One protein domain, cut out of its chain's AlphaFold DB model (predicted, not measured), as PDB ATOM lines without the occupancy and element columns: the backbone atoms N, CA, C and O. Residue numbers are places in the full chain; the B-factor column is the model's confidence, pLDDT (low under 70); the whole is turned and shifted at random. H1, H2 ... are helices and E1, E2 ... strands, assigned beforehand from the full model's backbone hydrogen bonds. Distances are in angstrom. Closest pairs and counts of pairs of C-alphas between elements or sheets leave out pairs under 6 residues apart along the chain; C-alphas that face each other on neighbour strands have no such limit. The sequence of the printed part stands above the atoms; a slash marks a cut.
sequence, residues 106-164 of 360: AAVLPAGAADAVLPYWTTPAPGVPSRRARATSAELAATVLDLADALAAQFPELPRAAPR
ATOM      1  N   ALA A 106     -10.207   8.763  12.260       84.38
ATOM      2  CA  ALA A 106     -11.366   8.335  11.482       84.38
ATOM      3  C   ALA A 106     -12.666   9.005  11.954       84.38
ATOM      4  O   ALA A 106     -13.510   9.340  11.133       84.38
ATOM      5  N   ALA A 107     -12.810   9.253  13.259       82.94
ATOM      6  CA  ALA A 107     -13.992   9.897  13.828       82.94
ATOM      7  C   ALA A 107     -14.139  11.378  13.437       82.94
ATOM      8  O   ALA A 107     -15.254  11.896  13.434       82.94
ATOM      9  N   VAL A 108     -13.038  12.071  13.127       80.00
ATOM     10  CA  VAL A 108     -13.069  13.499  12.760       80.00
ATOM     11  C   VAL A 108     -13.012  13.739  11.254       80.00
ATOM     12  O   VAL A 108     -13.388  14.814  10.798       80.00
ATOM     13  N   LEU A 109     -12.533  12.777  10.462       82.75
ATOM     14  CA  LEU A 109     -12.421  12.941   9.016       82.75
ATOM     15  C   LEU A 109     -13.652  12.376   8.294       82.75
ATOM     16  O   LEU A 109     -13.941  11.189   8.436       82.75
ATOM     17  N   PRO A 110     -14.343  13.178   7.460       80.38
ATOM     18  CA  PRO A 110     -15.406  12.670   6.600       80.38
ATOM     19  C   PRO A 110     -14.903  11.560   5.672       80.38
ATOM     20  O   PRO A 110     -13.750  11.574   5.225       80.38
ATOM     21  N   ALA A 111     -15.793  10.630   5.318       80.56
ATOM     22  CA  ALA A 111     -15.498   9.614   4.313       80.56
ATOM     23  C   ALA A 111     -15.015  10.273   3.006       80.56
ATOM     24  O   ALA A 111     -15.623  11.221   2.514       80.56
ATOM     25  N   GLY A 112     -13.889   9.796   2.466       81.50
ATOM     26  CA  GLY A 112     -13.281  10.335   1.243       81.50
ATOM     27  C   GLY A 112     -12.461  11.625   1.412       81.50
ATOM     28  O   GLY A 112     -11.824  12.055   0.456       81.50
ATOM     29  N   ALA A 113     -12.403  12.230   2.605       84.19
ATOM     30  CA  ALA A 113     -11.624  13.454   2.838       84.19
ATOM     31  C   ALA A 113     -10.146  13.205   3.197       84.19
ATOM     32  O   ALA A 113      -9.365  14.158   3.273       84.19
ATOM     33  N   ALA A 114      -9.759  11.944   3.434       85.38
ATOM     34  CA  ALA A 114      -8.445  11.551   3.952       85.38
ATOM     35  C   ALA A 114      -7.275  12.023   3.074       85.38
ATOM     36  O   ALA A 114      -6.279  12.509   3.612       85.38
ATOM     37  N   ASP A 115      -7.432  11.944   1.750       91.12
ATOM     38  CA  ASP A 115      -6.365  12.199   0.775       91.12
ATOM     39  C   ASP A 115      -6.292  13.656   0.301       91.12
ATOM     40  O   ASP A 115      -5.368  14.030  -0.425       91.12
ATOM     41  N   ALA A 116      -7.229  14.511   0.725       88.06
ATOM     42  CA  ALA A 116      -7.198  15.922   0.364       88.06
ATOM     43  C   ALA A 116      -5.915  16.576   0.902       88.06
ATOM     44  O   ALA A 116      -5.639  16.556   2.101       88.06
ATOM     45  N   VAL A 117      -5.112  17.158   0.007       89.94
ATOM     46  CA  VAL A 117      -3.851  17.814   0.369       89.94
ATOM     47  C   VAL A 117      -4.130  19.253   0.773       89.94
ATOM     48  O   VAL A 117      -4.517  20.083  -0.052       89.94
ATOM     49  N   LEU A 118      -3.885  19.568   2.040       86.25
ATOM     50  CA  LEU A 118      -4.198  20.866   2.618       86.25
ATOM     51  C   LEU A 118      -2.919  21.634   2.978       86.25
ATOM     52  O   LEU A 118      -1.968  21.064   3.530       86.25
ATOM     53  N   PRO A 119      -2.858  22.946   2.685       87.94
ATOM     54  CA  PRO A 119      -1.790  23.789   3.187       87.94
ATOM     55  C   PRO A 119      -1.968  24.017   4.690       87.94
ATOM     56  O   PRO A 119      -3.067  24.292   5.170       87.94
ATOM     57  N   TYR A 120      -0.869  23.986   5.432       83.56
ATOM     58  CA  TYR A 120      -0.858  24.290   6.858       83.56
ATOM     59  C   TYR A 120       0.443  24.994   7.251       83.56
ATOM     60  O   TYR A 120       1.393  25.080   6.469       83.56
ATOM     61  N   TRP A 121       0.495  25.517   8.474       81.44
ATOM     62  CA  TRP A 121       1.757  25.961   9.063       81.44
ATOM     63  C   TRP A 121       2.263  24.886  10.018       81.44
ATOM     64  O   TRP A 121       1.476  24.331  10.778       81.44
ATOM     65  N   THR A 122       3.562  24.614  10.042       81.75
ATOM     66  CA  THR A 122       4.128  23.679  11.024       81.75
ATOM     67  C   THR A 122       3.935  24.202  12.450       81.75
ATOM     68  O   THR A 122       3.846  25.416  12.667       81.75
ATOM     69  N   THR A 123       3.867  23.307  13.439       77.06
ATOM     70  CA  THR A 123       3.946  23.706  14.852       77.06
ATOM     71  C   THR A 123       5.300  24.387  15.088       77.06
ATOM     72  O   THR A 123       6.322  23.831  14.673       77.06
ATOM     73  N   PRO A 124       5.341  25.587  15.695       75.31
ATOM     74  CA  PRO A 124       6.608  26.203  16.050       75.31
ATOM     75  C   PRO A 124       7.312  25.317  17.078       75.31
ATOM     76  O   PRO A 124       6.706  24.897  18.063       75.31
ATOM     77  N   ALA A 125       8.592  25.044  16.854       73.81
ATOM     78  CA  ALA A 125       9.443  24.414  17.854       73.81
ATOM     79  C   ALA A 125      10.393  25.481  18.413       73.81
ATOM     80  O   ALA A 125      10.598  26.515  17.768       73.81
ATOM     81  N   PRO A 126      10.961  25.318  19.618       69.62
ATOM     82  CA  PRO A 126      11.694  26.425  20.200       69.62
ATOM     83  C   PRO A 126      12.957  26.734  19.374       69.62
ATOM     84  O   PRO A 126      13.789  25.870  19.107       69.62
ATOM     85  N   GLY A 127      13.044  27.977  18.887       71.50
ATOM     86  CA  GLY A 127      14.093  28.419  17.964       71.50
ATOM     87  C   GLY A 127      13.904  28.015  16.491       71.50
ATOM     88  O   GLY A 127      14.769  28.305  15.662       71.50
ATOM     89  N   VAL A 128      12.779  27.382  16.145       77.50
ATOM     90  CA  VAL A 128      12.401  27.022  14.773       77.50
ATOM     91  C   VAL A 128      11.034  27.643  14.456       77.50
ATOM     92  O   VAL A 128      10.013  27.165  14.958       77.50
ATOM     93  N   PRO A 129      10.985  28.711  13.639       78.94
ATOM     94  CA  PRO A 129       9.730  29.368  13.310       78.94
ATOM     95  C   PRO A 129       8.821  28.447  12.491       78.94
ATOM     96  O   PRO A 129       9.286  27.567  11.760       78.94
ATOM     97  N   SER A 130       7.515  28.682  12.587       80.88
ATOM     98  CA  SER A 130       6.527  28.002  11.752       80.88
ATOM     99  C   SER A 130       6.800  28.268  10.270       80.88
ATOM    100  O   SER A 130       7.029  29.408   9.869       80.88
ATOM    101  N   ARG A 131       6.716  27.229   9.435       83.62
ATOM    102  CA  ARG A 131       6.821  27.330   7.969       83.62
ATOM    103  C   ARG A 131       5.556  26.813   7.300       83.62
ATOM    104  O   ARG A 131       4.857  25.986   7.884       83.62
ATOM    105  N   ARG A 132       5.261  27.282   6.084       85.50
ATOM    106  CA  ARG A 132       4.186  26.697   5.270       85.50
ATOM    107  C   ARG A 132       4.597  25.301   4.813       85.50
ATOM    108  O   ARG A 132       5.730  25.100   4.381       85.50
ATOM    109  N   ALA A 133       3.673  24.362   4.913       88.69
ATOM    110  CA  ALA A 133       3.823  22.982   4.484       88.69
ATOM    111  C   ALA A 133       2.501  22.487   3.875       88.69
ATOM    112  O   ALA A 133       1.488  23.193   3.896       88.69
ATOM    113  N   ARG A 134       2.528  21.288   3.294       89.62
ATOM    114  CA  ARG A 134       1.359  20.587   2.757       89.62
ATOM    115  C   ARG A 134       1.384  19.155   3.273       89.62
ATOM    116  O   ARG A 134       2.463  18.577   3.354       89.62
ATOM    117  N   ALA A 135       0.222  18.638   3.630       89.38
ATOM    118  CA  ALA A 135       0.022  17.278   4.117       89.38
ATOM    119  C   ALA A 135      -1.405  16.843   3.761       89.38
ATOM    120  O   ALA A 135      -2.254  17.697   3.481       89.38
ATOM    121  N   THR A 136      -1.674  15.541   3.751       90.62
ATOM    122  CA  THR A 136      -3.049  15.049   3.578       90.62
ATOM    123  C   THR A 136      -3.885  15.362   4.822       90.62
ATOM    124  O   THR A 136      -3.339  15.521   5.918       90.62
ATOM    125  N   SER A 137      -5.211  15.440   4.699       87.31
ATOM    126  CA  SER A 137      -6.103  15.613   5.855       87.31
ATOM    127  C   SER A 137      -5.879  14.529   6.912       87.31
ATOM    128  O   SER A 137      -5.869  14.832   8.105       87.31
ATOM    129  N   ALA A 138      -5.632  13.286   6.479       88.31
ATOM    130  CA  ALA A 138      -5.272  12.172   7.354       88.31
ATOM    131  C   ALA A 138      -3.979  12.436   8.130       88.31
ATOM    132  O   ALA A 138      -3.933  12.259   9.348       88.31
ATOM    133  N   GLU A 139      -2.930  12.903   7.455       88.81
ATOM    134  CA  GLU A 139      -1.659  13.223   8.098       88.81
ATOM    135  C   GLU A 139      -1.785  14.411   9.062       88.81
ATOM    136  O   GLU A 139      -1.246  14.358  10.172       88.81
ATOM    137  N   LEU A 140      -2.538  15.451   8.688       87.00
ATOM    138  CA  LEU A 140      -2.821  16.597   9.554       87.00
ATOM    139  C   LEU A 140      -3.565  16.182  10.821       87.00
ATOM    140  O   LEU A 140      -3.117  16.502  11.924       87.00
ATOM    141  N   ALA A 141      -4.665  15.444  10.676       85.25
ATOM    142  CA  ALA A 141      -5.431  14.940  11.808       85.25
ATOM    143  C   ALA A 141      -4.589  13.996  12.674       85.25
ATOM    144  O   ALA A 141      -4.706  14.020  13.892       85.25
ATOM    145  N   ALA A 142      -3.697  13.201  12.080       87.12
ATOM    146  CA  ALA A 142      -2.860  12.273  12.828       87.12
ATOM    147  C   ALA A 142      -1.686  12.936  13.561       87.12
ATOM    148  O   ALA A 142      -1.286  12.425  14.601       87.12
ATOM    149  N   THR A 143      -1.081  14.000  13.022       84.44
ATOM    150  CA  THR A 143       0.253  14.464  13.472       84.44
ATOM    151  C   THR A 143       0.363  15.956  13.769       84.44
ATOM    152  O   THR A 143       1.365  16.392  14.340       84.44
ATOM    153  N   VAL A 144      -0.645  16.749  13.401       82.31
ATOM    154  CA  VAL A 144      -0.605  18.210  13.529       82.31
ATOM    155  C   VAL A 144      -1.709  18.740  14.429       82.31
ATOM    156  O   VAL A 144      -1.448  19.663  15.199       82.31
ATOM    157  N   LEU A 145      -2.925  18.205  14.334       81.50
ATOM    158  CA  LEU A 145      -4.090  18.712  15.058       81.50
ATOM    159  C   LEU A 145      -4.249  18.002  16.401       81.50
ATOM    160  O   LEU A 145      -4.227  16.779  16.473       81.50
ATOM    161  N   ASP A 146      -4.408  18.760  17.477       80.25
ATOM    162  CA  ASP A 146      -4.812  18.218  18.769       80.25
ATOM    163  C   ASP A 146      -6.323  17.971  18.720       80.25
ATOM    164  O   ASP A 146      -7.135  18.899  18.738       80.25
ATOM    165  N   LEU A 147      -6.696  16.696  18.584       76.31
ATOM    166  CA  LEU A 147      -8.088  16.292  18.413       76.31
ATOM    167  C   LEU A 147      -8.862  16.241  19.736       76.31
ATOM    168  O   LEU A 147     -10.063  15.977  19.706       76.31
ATOM    169  N   ALA A 148      -8.216  16.501  20.882       68.62
ATOM    170  CA  ALA A 148      -8.871  16.476  22.190       68.62
ATOM    171  C   ALA A 148     -10.074  17.427  22.247       68.62
ATOM    172  O   ALA A 148     -11.155  17.032  22.680       68.62
ATOM    173  N   ASP A 149      -9.893  18.650  21.750       61.72
ATOM    174  CA  ASP A 149     -10.935  19.678  21.759       61.72
ATOM    175  C   ASP A 149     -11.866  19.551  20.543       61.72
ATOM    176  O   ASP A 149     -13.047  19.887  20.611       61.72
ATOM    177  N   ALA A 150     -11.354  19.023  19.427       60.12
ATOM    178  CA  ALA A 150     -12.116  18.874  18.194       60.12
ATOM    179  C   ALA A 150     -13.209  17.801  18.288       60.12
ATOM    180  O   ALA A 150     -14.337  18.031  17.852       60.12
ATOM    181  N   LEU A 151     -12.893  16.659  18.907       60.41
ATOM    182  CA  LEU A 151     -13.868  15.606  19.199       60.41
ATOM    183  C   LEU A 151     -14.939  16.080  20.190       60.41
ATOM    184  O   LEU A 151     -16.091  15.671  20.090       60.41
ATOM    185  N   ALA A 152     -14.577  16.971  21.117       55.47
ATOM    186  CA  ALA A 152     -15.512  17.523  22.092       55.47
ATOM    187  C   ALA A 152     -16.519  18.513  21.473       55.47
ATOM    188  O   ALA A 152     -17.611  18.681  22.009       55.47
ATOM    189  N   ALA A 153     -16.163  19.162  20.361       56.47
ATOM    190  CA  ALA A 153     -16.925  20.273  19.791       56.47
ATOM    191  C   ALA A 153     -17.468  20.031  18.369       56.47
ATOM    192  O   ALA A 153     -18.106  20.924  17.816       56.47
ATOM    193  N   GLN A 154     -17.250  18.843  17.786       56.78
ATOM    194  CA  GLN A 154     -17.812  18.417  16.490       56.78
ATOM    195  C   GLN A 154     -17.604  19.442  15.356       56.78
ATOM    196  O   GLN A 154     -18.519  19.746  14.593       56.78
ATOM    197  N   PHE A 155     -16.406  20.025  15.247       53.84
ATOM    198  CA  PHE A 155     -16.158  21.092  14.275       53.84
ATOM    199  C   PHE A 155     -16.135  20.570  12.823       53.84
ATOM    200  O   PHE A 155     -15.281  19.745  12.503       53.84
ATOM    201  N   PRO A 156     -16.963  21.110  11.906       52.28
ATOM    202  CA  PRO A 156     -16.923  20.747  10.487       52.28
ATOM    203  C   PRO A 156     -15.718  21.341   9.721       52.28
ATOM    204  O   PRO A 156     -15.381  20.852   8.647       52.28
ATOM    205  N   GLU A 157     -15.013  22.348  10.268       57.03
ATOM    206  CA  GLU A 157     -13.830  22.985   9.648       57.03
ATOM    207  C   GLU A 157     -12.524  22.790  10.455       57.03
ATOM    208  O   GLU A 157     -11.818  23.736  10.825       57.03
ATOM    209  N   LEU A 158     -12.177  21.528  10.719       56.41
ATOM    210  CA  LEU A 158     -11.003  21.092  11.499       56.41
ATOM    211  C   LEU A 158      -9.649  21.765  11.169       56.41
ATOM    212  O   LEU A 158      -8.913  22.063  12.114       56.41
ATOM    213  N   PRO A 159      -9.268  22.057   9.903       56.72
ATOM    214  CA  PRO A 159      -7.909  22.523   9.600       56.72
ATOM    215  C   PRO A 159      -7.593  23.944  10.090       56.72
ATOM    216  O   PRO A 159      -6.418  24.300  10.207       56.72
ATOM    217  N   ARG A 160      -8.613  24.783  10.329       57.16
ATOM    218  CA  ARG A 160      -8.424  26.215  10.631       57.16
ATOM    219  C   ARG A 160      -8.516  26.552  12.117       57.16
ATOM    220  O   ARG A 160      -7.867  27.506  12.540       57.16
ATOM    221  N   ALA A 161      -9.294  25.790  12.884       54.22
ATOM    222  CA  ALA A 161      -9.627  26.120  14.272       54.22
ATOM    223  C   ALA A 161      -9.014  25.176  15.320       54.22
ATOM    224  O   ALA A 161      -8.898  25.575  16.478       54.22
ATOM    225  N   ALA A 162      -8.612  23.953  14.951       59.91
ATOM    226  CA  ALA A 162      -8.116  23.001  15.938       59.91
ATOM    227  C   ALA A 162      -6.742  23.433  16.500       59.91
ATOM    228  O   ALA A 162      -5.850  23.825  15.729       59.91
ATOM    229  N   PRO A 163      -6.543  23.364  17.833       66.62
ATOM    230  CA  PRO A 163      -5.235  23.581  18.431       66.62
ATOM    231  C   PRO A 163      -4.231  22.589  17.848       66.62
ATOM    232  O   PRO A 163      -4.587  21.513  17.373       66.62
ATOM    233  N   ARG A 164      -2.953  22.961  17.836       76.12
ATOM    234  CA  ARG A 164      -1.911  22.100  17.277       76.12
ATOM    235  C   ARG A 164      -1.290  21.222  18.336       76.12
ATOM    236  O   ARG A 164      -1.040  21.664  19.455       76.12
TER     237      ARG A 164
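What this domain is: This is residues 106 to 164 of the 360 residues of the protein "FAD-binding FR-type domain-containing protein" of Protaetiibacter intestinalis (UniProt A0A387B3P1). A two-stranded hairpin, E1 and E2, has its loop at one end of the long axis; three short helices, H1, H2 and H3, gather loosely toward the other. The 59 residues printed, under half in named elements, run E1, E2, H1, H2, H3: an antiparallel sheet, mixed class. The whole is compact, radius of gyration of the C-alphas 11.6 A, spanning 36 by 23 by 15 A.

Where its parts are: Find C-alpha 117 at (-3.851, 17.814, 0.369); there E1, residues 117 to 121, begins, 13.2 A long. E2, residues 132 to 136, runs 13.8 A. H1, residues 137 to 143, spans 10.0 A; H2, residues 147 to 153, 9.8 A; H3, residues 158 to 161, 5.9 A, ending at (-9.627, 26.120, 14.272).

How they stand to each other: Look at N 118 and O 135 in the antiparallel hairpin E1 and E2: at 2.9 A they are within hydrogen-bond range. H1 and H2 are close but not clearly touching, closest C-alphas Ala 141 and Leu 147, 7.2 A. Likewise H2 and H3, Ala 150 and Leu 158, 7.1 A. Every O i to N i+4 pair is within range in H1, 2 of 3 in H2; H3 is too short for one.

The domain as a whole: The farthest C-alphas, Ala 111 and Gly 127, are 37.6 A apart. The printed part has no cut and no long link. Confidence is under 70 at residue 126 and residues 148 to 163.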